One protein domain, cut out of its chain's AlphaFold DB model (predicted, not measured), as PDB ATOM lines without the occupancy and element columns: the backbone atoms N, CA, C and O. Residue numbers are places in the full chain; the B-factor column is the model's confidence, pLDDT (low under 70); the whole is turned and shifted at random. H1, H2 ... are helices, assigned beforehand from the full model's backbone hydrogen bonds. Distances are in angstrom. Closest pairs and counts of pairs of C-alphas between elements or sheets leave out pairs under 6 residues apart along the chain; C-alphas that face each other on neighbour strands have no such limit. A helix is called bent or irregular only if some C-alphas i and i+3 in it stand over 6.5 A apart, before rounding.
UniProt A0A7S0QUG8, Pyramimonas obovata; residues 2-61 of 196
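What this domain is: This is residues 2 to 61 of the 196 residues of a protein of Pyramimonas obovata (UniProt A0A7S0QUG8). A long helical hairpin, H3 and H4 side by side, makes the body, and a thin arm with two short helices, H1 and H2, leads into its open end, where H3 begins. Residues 2 to 14 of that arm stick out free, with H1 and H2 set off from the hairpin and from each other. The printed part has 60 residues with four named helices, in the order H1, H2, H3, H4, and no named strand; the class is all helix. The whole is loose, with a radius of gyration of the C-alphas of 13.9 A, and its outline is flat, spanning 46 by 28 by 12 A.

Where its parts are: H1 is residues 2 to 7, beginning at C-alpha 2 at (-124.389, 36.401, -78.952). H2 is residues 10 to 15, from Trp 10 to Ile 15. H3 is residues 21 to 36 and measures 22.7 A from first to last C-alpha; its C-alpha 21 is at (-104.816, 39.330, -54.000). H4, the longest helix with 21 residues, is residues 39 to 59 and measures 29.8 A, ending at C-alpha 59 at (-95.063, 29.522, -43.547). No helix is bent or irregular.

How they stand to each other: H1 and H2 are apart, though a tight link of 2 residues joins them. H2 and H3 are apart as well, with a tight link of 5 residues between them. H1 is also apart from H3 and H4, and H2 is apart from H4. H3 and H4 touch, with 16 pairs of C-alphas within 8 A; the closest C-alphas are those of Thr 34 and Ala 42, 5.2 A apart. They run opposite ways at a shallow tilt of 18 degrees, with their centres 10.5 A apart. A tight link of 2 residues joins them, and they form a helical hairpin. In H1, H3 and H4 every O i to N i+4 pair is within hydrogen-bond range; in H2 it is 1 of 2.

The domain as a whole: The two C-alphas farthest apart are those of Lys 2 and Gln 61, the first and last printed residues, at 47.2 A. Residues 2 to 14, of which 2 to 7 belong to H1 and 10 to 14 belong to H2, stand free. Without them the body has 47 residues, spans 35 by 23 by 10 A and has a radius of gyration of 11.4 A. The printed part has no cut, and no link is long. The mean pLDDT of the printed part is 83.2, and 10 residues are under 70: residue 2, residues 5 to 6 and residues 11 to 17.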
ATOM      1  N   LYS A   2    -123.314  36.268 -79.970       67.69
ATOM      2  CA  LYS A   2    -124.389  36.401 -78.952       67.69
ATOM      3  C   LYS A   2    -124.344  35.358 -77.812       67.69
ATOM      4  O   LYS A   2    -124.352  35.739 -76.654       67.69
ATOM      5  N   VAL A   3    -124.141  34.074 -78.134       74.31
ATOM      6  CA  VAL A   3    -124.092  32.971 -77.144       74.31
ATOM      7  C   VAL A   3    -122.905  33.067 -76.172       74.31
ATOM      8  O   VAL A   3    -123.043  32.743 -74.997       74.31
ATOM      9  N   VAL A   4    -121.740  33.544 -76.627       73.62
ATOM     10  CA  VAL A   4    -120.557  33.704 -75.757       73.62
ATOM     11  C   VAL A   4    -120.764  34.861 -74.777       73.62
ATOM     12  O   VAL A   4    -120.379  34.751 -73.618       73.62
ATOM     13  N   MET A   5    -121.427  35.937 -75.217       69.00
ATOM     14  CA  MET A   5    -121.771  37.069 -74.351       69.00
ATOM     15  C   MET A   5    -122.844  36.714 -73.313       69.00
ATOM     16  O   MET A   5    -122.750  37.205 -72.193       69.00
ATOM     17  N   ASP A   6    -123.790  35.831 -73.657       67.81
ATOM     18  CA  ASP A   6    -124.819  35.335 -72.727       67.81
ATOM     19  C   ASP A   6    -124.276  34.296 -71.724       67.81
ATOM     20  O   ASP A   6    -124.776  34.195 -70.607       67.81
ATOM     21  N   THR A   7    -123.230  33.542 -72.090       73.19
ATOM     22  CA  THR A   7    -122.587  32.558 -71.190       73.19
ATOM     23  C   THR A   7    -121.588  33.219 -70.233       73.19
ATOM     24  O   THR A   7    -121.332  32.713 -69.138       73.19
ATOM     25  N   PHE A   8    -121.020  34.369 -70.611       71.56
ATOM     26  CA  PHE A   8    -120.136  35.131 -69.734       71.56
ATOM     27  C   PHE A   8    -120.933  35.750 -68.581       71.56
ATOM     28  O   PHE A   8    -121.631  36.752 -68.725       71.56
ATOM     29  N   ALA A   9    -120.793  35.170 -67.390       73.50
ATOM     30  CA  ALA A   9    -121.328  35.747 -66.168       73.50
ATOM     31  C   ALA A   9    -120.517  36.997 -65.783       73.50
ATOM     32  O   ALA A   9    -119.587  36.931 -64.982       73.50
ATOM     33  N   TRP A  10    -120.887  38.163 -66.315       71.38
ATOM     34  CA  TRP A  10    -120.252  39.455 -66.002       71.38
ATOM     35  C   TRP A  10    -120.225  39.774 -64.498       71.38
ATOM     36  O   TRP A  10    -119.335  40.477 -64.024       71.38
ATOM     37  N   LYS A  11    -121.143  39.191 -63.712       68.44
ATOM     38  CA  LYS A  11    -121.118  39.264 -62.243       68.44
ATOM     39  C   LYS A  11    -119.896  38.576 -61.608       68.44
ATOM     40  O   LYS A  11    -119.479  39.001 -60.531       68.44
ATOM     41  N   SER A  12    -119.289  37.576 -62.253       67.44
ATOM     42  CA  SER A  12    -118.093  36.883 -61.745       67.44
ATOM     43  C   SER A  12    -116.842  37.768 -61.746       67.44
ATOM     44  O   SER A  12    -115.996  37.625 -60.867       67.44
ATOM     45  N   LEU A  13    -116.754  38.755 -62.644       69.75
ATOM     46  CA  LEU A  13    -115.682  39.763 -62.619       69.75
ATOM     47  C   LEU A  13    -115.751  40.658 -61.372       69.75
ATOM     48  O   LEU A  13    -114.719  41.080 -60.856       69.75
ATOM     49  N   THR A  14    -116.945  40.893 -60.824       69.81
ATOM     50  CA  THR A  14    -117.113  41.633 -59.563       69.81
ATOM     51  C   THR A  14    -116.652  40.811 -58.355       69.81
ATOM     52  O   THR A  14    -116.126  41.372 -57.393       69.81
ATOM     53  N   ILE A  15    -116.798  39.482 -58.405       68.94
ATOM     54  CA  ILE A  15    -116.333  38.563 -57.351       68.94
ATOM     55  C   ILE A  15    -114.799  38.544 -57.275       68.94
ATOM     56  O   ILE A  15    -114.247  38.421 -56.183       68.94
ATOM     57  N   LEU A  16    -114.110  38.798 -58.392       66.62
ATOM     58  CA  LEU A  16    -112.648  38.890 -58.444       66.62
ATOM     59  C   LEU A  16    -112.063  39.991 -57.535       66.62
ATOM     60  O   LEU A  16    -110.907  39.912 -57.137       66.62
ATOM     61  N   ARG A  17    -112.848  41.008 -57.154       69.94
ATOM     62  CA  ARG A  17    -112.415  42.034 -56.185       69.94
ATOM     63  C   ARG A  17    -112.519  41.600 -54.720       69.94
ATOM     64  O   ARG A  17    -111.971  42.283 -53.863       69.94
ATOM     65  N   LYS A  18    -113.237  40.512 -54.424       76.06
ATOM     66  CA  LYS A  18    -113.438  39.999 -53.056       76.06
ATOM     67  C   LYS A  18    -112.477  38.873 -52.676       76.06
ATOM     68  O   LYS A  18    -112.401  38.530 -51.502       76.06
ATOM     69  N   ILE A  19    -111.772  38.290 -53.645       78.75
ATOM     70  CA  ILE A  19    -110.802  37.221 -53.388       78.75
ATOM     71  C   ILE A  19    -109.456  37.794 -52.909       78.75
ATOM     72  O   ILE A  19    -109.125  38.940 -53.234       78.75
ATOM     73  N   PRO A  20    -108.665  37.021 -52.141       81.12
ATOM     74  CA  PRO A  20    -107.306  37.400 -51.773       81.12
ATOM     75  C   PRO A  20    -106.483  37.788 -53.006       81.12
ATOM     76  O   PRO A  20    -106.579  37.151 -54.054       81.12
ATOM     77  N   LYS A  21    -105.637  38.822 -52.882       83.69
ATOM     78  CA  LYS A  21    -104.816  39.330 -54.000       83.69
ATOM     79  C   LYS A  21    -103.957  38.231 -54.640       83.69
ATOM     80  O   LYS A  21    -103.782  38.232 -55.853       83.69
ATOM     81  N   THR A  22    -103.463  37.291 -53.834       83.50
ATOM     82  CA  THR A  22    -102.681  36.137 -54.293       83.50
ATOM     83  C   THR A  22    -103.503  35.219 -55.197       83.50
ATOM     84  O   THR A  22    -103.054  34.873 -56.282       83.50
ATOM     85  N   ASP A  23    -104.738  34.900 -54.811       85.00
ATOM     86  CA  ASP A  23    -105.622  34.021 -55.587       85.00
ATOM     87  C   ASP A  23    -106.069  34.701 -56.889       85.00
ATOM     88  O   ASP A  23    -106.140  34.068 -57.944       85.00
ATOM     89  N   ALA A  24    -106.300  36.020 -56.850       87.31
ATOM     90  CA  ALA A  24    -106.563  36.812 -58.049       87.31
ATOM     91  C   ALA A  24    -105.374  36.793 -59.018       87.31
ATOM     92  O   ALA A  24    -105.565  36.644 -60.225       87.31
ATOM     93  N   PHE A  25    -104.151  36.915 -58.495       89.50
ATOM     94  CA  PHE A  25    -102.935  36.831 -59.297       89.50
ATOM     95  C   PHE A  25    -102.794  35.461 -59.963       89.50
ATOM     96  O   PHE A  25    -102.557  35.403 -61.169       89.50
ATOM     97  N   VAL A  26    -103.010  34.371 -59.216       89.81
ATOM     98  CA  VAL A  26    -103.012  33.007 -59.769       89.81
ATOM     99  C   VAL A  26    -104.021  32.897 -60.910       89.81
ATOM    100  O   VAL A  26    -103.673  32.429 -61.991       89.81
ATOM    101  N   LEU A  27    -105.254  33.366 -60.704       89.12
ATOM    102  CA  LEU A  27    -106.310  33.283 -61.712       89.12
ATOM    103  C   LEU A  27    -105.938  34.034 -62.996       89.12
ATOM    104  O   LEU A  27    -106.094  33.493 -64.093       89.12
ATOM    105  N   VAL A  28    -105.415  35.256 -62.875       90.06
ATOM    106  CA  VAL A  28    -104.980  36.059 -64.028       90.06
ATOM    107  C   VAL A  28    -103.793  35.399 -64.731       90.06
ATOM    108  O   VAL A  28    -103.808  35.284 -65.957       90.06
ATOM    109  N   ALA A  29    -102.806  34.910 -63.977       90.69
ATOM    110  CA  ALA A  29    -101.632  34.238 -64.525       90.69
ATOM    111  C   ALA A  29    -102.017  32.971 -65.303       90.69
ATOM    112  O   ALA A  29    -101.623  32.812 -66.456       90.69
ATOM    113  N   VAL A  30    -102.850  32.104 -64.720       91.19
ATOM    114  CA  VAL A  30    -103.336  30.880 -65.378       91.19
ATOM    115  C   VAL A  30    -104.147  31.215 -66.624       91.19
ATOM    116  O   VAL A  30    -103.969  30.578 -67.662       91.19
ATOM    117  N   THR A  31    -104.998  32.240 -66.565       90.38
ATOM    118  CA  THR A  31    -105.778  32.686 -67.729       90.38
ATOM    119  C   THR A  31    -104.862  33.169 -68.854       90.38
ATOM    120  O   THR A  31    -105.042  32.756 -69.998       90.38
ATOM    121  N   ALA A  32    -103.837  33.970 -68.547       92.69
ATOM    122  CA  ALA A  32    -102.864  34.433 -69.536       92.69
ATOM    123  C   ALA A  32    -102.079  33.267 -70.163       92.69
ATOM    124  O   ALA A  32    -101.954  33.195 -71.386       92.69
ATOM    125  N   VAL A  33    -101.632  32.302 -69.347       91.00
ATOM    126  CA  VAL A  33    -100.967  31.087 -69.848       91.00
ATOM    127  C   VAL A  33    -101.915  30.263 -70.720       91.00
ATOM    128  O   VAL A  33    -101.480  29.727 -71.728       91.00
ATOM    129  N   THR A  34    -103.209  30.194 -70.396       92.38
ATOM    130  CA  THR A  34    -104.208  29.465 -71.203       92.38
ATOM    131  C   THR A  34    -104.437  30.106 -72.574       92.38
ATOM    132  O   THR A  34    -104.782  29.414 -73.525       92.38
ATOM    133  N   VAL A  35    -104.267  31.426 -72.697       92.00
ATOM    134  CA  VAL A  35    -104.387  32.118 -73.992       92.00
ATOM    135  C   VAL A  35    -103.156  31.872 -74.867       92.00
ATOM    136  O   VAL A  35    -103.281  31.776 -76.084       92.00
ATOM    137  N   GLN A  36    -101.973  31.767 -74.260       92.19
ATOM    138  CA  GLN A  36    -100.712  31.612 -74.989       92.19
ATOM    139  C   GLN A  36    -100.312  30.145 -75.228       92.19
ATOM    140  O   GLN A  36     -99.608  29.847 -76.191       92.19
ATOM    141  N   CYS A  37    -100.762  29.237 -74.362       88.38
ATOM    142  CA  CYS A  37    -100.419  27.816 -74.332       88.38
ATOM    143  C   CYS A  37    -101.681  26.940 -74.226       88.38
ATOM    144  O   CYS A  37    -102.804  27.419 -74.125       88.38
ATOM    145  N   ASN A  38    -101.500  25.619 -74.196       92.75
ATOM    146  CA  ASN A  38    -102.601  24.668 -74.024       92.75
ATOM    147  C   ASN A  38    -103.138  24.639 -72.582       92.75
ATOM    148  O   ASN A  38    -102.381  24.794 -71.620       92.75
ATOM    149  N   LEU A  39    -104.427  24.304 -72.433       92.06
ATOM    150  CA  LEU A  39    -105.115  24.194 -71.137       92.06
ATOM    151  C   LEU A  39    -104.363  23.307 -70.131       92.06
ATOM    152  O   LEU A  39    -104.243  23.668 -68.966       92.06
ATOM    153  N   ALA A  40    -103.809  22.176 -70.577       94.06
ATOM    154  CA  ALA A  40    -103.066  21.265 -69.706       94.06
ATOM    155  C   ALA A  40    -101.849  21.940 -69.041       94.06
ATOM    156  O   ALA A  40    -101.627  21.773 -67.844       94.06
ATOM    157  N   VAL A  41    -101.098  22.749 -69.797       92.12
ATOM    158  CA  VAL A  41     -99.934  23.487 -69.278       92.12
ATOM    159  C   VAL A  41    -100.383  24.552 -68.281       92.12
ATOM    160  O   VAL A  41     -99.777  24.699 -67.222       92.12
ATOM    161  N   ALA A  42    -101.473  25.256 -68.588       92.81
ATOM    162  CA  ALA A  42    -102.018  26.279 -67.706       92.81
ATOM    163  C   ALA A  42    -102.505  25.705 -66.367       92.81
ATOM    164  O   ALA A  42    -102.235  26.291 -65.321       92.81
ATOM    165  N   VAL A  43    -103.160  24.537 -66.380       93.94
ATOM    166  CA  VAL A  43    -103.604  23.855 -65.154       93.94
ATOM    167  C   VAL A  43    -102.409  23.447 -64.292       93.94
ATOM    168  O   VAL A  43    -102.396  23.751 -63.102       93.94
ATOM    169  N   ILE A  44    -101.383  22.822 -64.882       94.75
ATOM    170  CA  ILE A  44    -100.179  22.406 -64.142       94.75
ATOM    171  C   ILE A  44     -99.481  23.623 -63.524       94.75
ATOM    172  O   ILE A  44     -99.194  23.628 -62.326       94.75
ATOM    173  N   ALA A  45     -99.258  24.679 -64.314       93.00
ATOM    174  CA  ALA A  45     -98.660  25.915 -63.819       93.00
ATOM    175  C   ALA A  45     -99.500  26.533 -62.689       93.00
ATOM    176  O   ALA A  45     -98.958  26.932 -61.661       93.00
ATOM    177  N   GLY A  46    -100.827  26.550 -62.837       93.00
ATOM    178  CA  GLY A  46    -101.744  27.061 -61.823       93.00
ATOM    179  C   GLY A  46    -101.669  26.314 -60.501       93.00
ATOM    180  O   GLY A  46    -101.631  26.954 -59.451       93.00
ATOM    181  N   VAL A  47    -101.592  24.982 -60.537       94.88
ATOM    182  CA  VAL A  47    -101.430  24.158 -59.330       94.88
ATOM    183  C   VAL A  47    -100.105  24.471 -58.633       94.88
ATOM    184  O   VAL A  47    -100.103  24.678 -57.422       94.88
ATOM    185  N   ILE A  48     -99.001  24.579 -59.380       95.00
ATOM    186  CA  ILE A  48     -97.678  24.896 -58.812       95.00
ATOM    187  C   ILE A  48     -97.682  26.278 -58.150       95.00
ATOM    188  O   ILE A  48     -97.266  26.408 -56.999       95.00
ATOM    189  N   ILE A  49     -98.178  27.307 -58.846       92.19
ATOM    190  CA  ILE A  49     -98.220  28.675 -58.307       92.19
ATOM    191  C   ILE A  49     -99.147  28.731 -57.083       92.19
ATOM    192  O   ILE A  49     -98.793  29.352 -56.081       92.19
ATOM    193  N   SER A  50    -100.297  28.050 -57.126       91.81
ATOM    194  CA  SER A  50    -101.228  27.982 -55.987       91.81
ATOM    195  C   SER A  50    -100.590  27.306 -54.778       91.81
ATOM    196  O   SER A  50    -100.691  27.820 -53.667       91.81
ATOM    197  N   ALA A  51     -99.902  26.182 -54.991       93.06
ATOM    198  CA  ALA A  51     -99.216  25.456 -53.930       93.06
ATOM    199  C   ALA A  51     -98.102  26.303 -53.301       93.06
ATOM    200  O   ALA A  51     -98.011  26.373 -52.077       93.06
ATOM    201  N   LEU A  52     -97.305  27.006 -54.115       90.25
ATOM    202  CA  LEU A  52     -96.255  27.898 -53.621       90.25
ATOM    203  C   LEU A  52     -96.835  29.088 -52.846       90.25
ATOM    204  O   LEU A  52     -96.360  29.404 -51.758       90.25
ATOM    205  N   GLY A  53     -97.882  29.727 -53.376       86.75
ATOM    206  CA  GLY A  53     -98.561  30.836 -52.704       86.75
ATOM    207  C   GLY A  53     -99.193  30.414 -51.377       86.75
ATOM    208  O   GLY A  53     -99.088  31.136 -50.383       86.75
ATOM    209  N   PHE A  54     -99.796  29.225 -51.336       85.12
ATOM    210  CA  PHE A  54    -100.344  28.640 -50.116       85.12
ATOM    211  C   PHE A  54     -99.247  28.326 -49.093       85.12
ATOM    212  O   PHE A  54     -99.351  28.751 -47.944       85.12
ATOM    213  N   ALA A  55     -98.168  27.659 -49.516       85.69
ATOM    214  CA  ALA A  55     -97.030  27.349 -48.655       85.69
ATOM    215  C   ALA A  55     -96.390  28.622 -48.081       85.69
ATOM    216  O   ALA A  55     -96.125  28.689 -46.885       85.69
ATOM    217  N   TYR A  56     -96.221  29.664 -48.902       82.06
ATOM    218  CA  TYR A  56     -95.714  30.957 -48.445       82.06
ATOM    219  C   TYR A  56     -96.644  31.597 -47.405       82.06
ATOM    220  O   TYR A  56     -96.194  32.050 -46.353       82.06
ATOM    221  N   LYS A  57     -97.959  31.604 -47.658       79.94
ATOM    222  CA  LYS A  57     -98.942  32.167 -46.724       79.94
ATOM    223  C   LYS A  57     -98.981  31.403 -45.399       79.94
ATOM    224  O   LYS A  57     -99.141  32.031 -44.360       79.94
ATOM    225  N   GLN A  58     -98.839  30.080 -45.433       78.88
ATOM    226  CA  GLN A  58     -98.840  29.249 -44.232       78.88
ATOM    227  C   GLN A  58     -97.525  29.369 -43.451       78.88
ATOM    228  O   GLN A  58     -97.550  29.424 -42.226       78.88
ATOM    229  N   GLY A  59     -96.390  29.440 -44.153       71.56
ATOM    230  CA  GLY A  59     -95.063  29.522 -43.547       71.56
ATOM    231  C   GLY A  59     -94.710  30.899 -42.987       71.56
ATOM    232  O   GLY A  59     -93.851  30.987 -42.122       71.56
ATOM    233  N   THR A  60     -95.365  31.970 -43.440       75.81
ATOM    234  CA  THR A  60     -95.089  33.343 -42.970       75.81
ATOM    235  C   THR A  60     -95.947  33.791 -41.795       75.81
ATOM    236  O   THR A  60     -95.783  34.927 -41.358       75.81
ATOM    237  N   GLN A  61     -96.845  32.943 -41.281       74.38
ATOM    238  CA  GLN A  61     -97.721  33.321 -40.173       74.38
ATOM    239  C   GLN A  61     -96.907  33.609 -38.912       74.38
ATOM    240  O   GLN A  61     -96.386  32.705 -38.261       74.38
TER     241      GLN A  61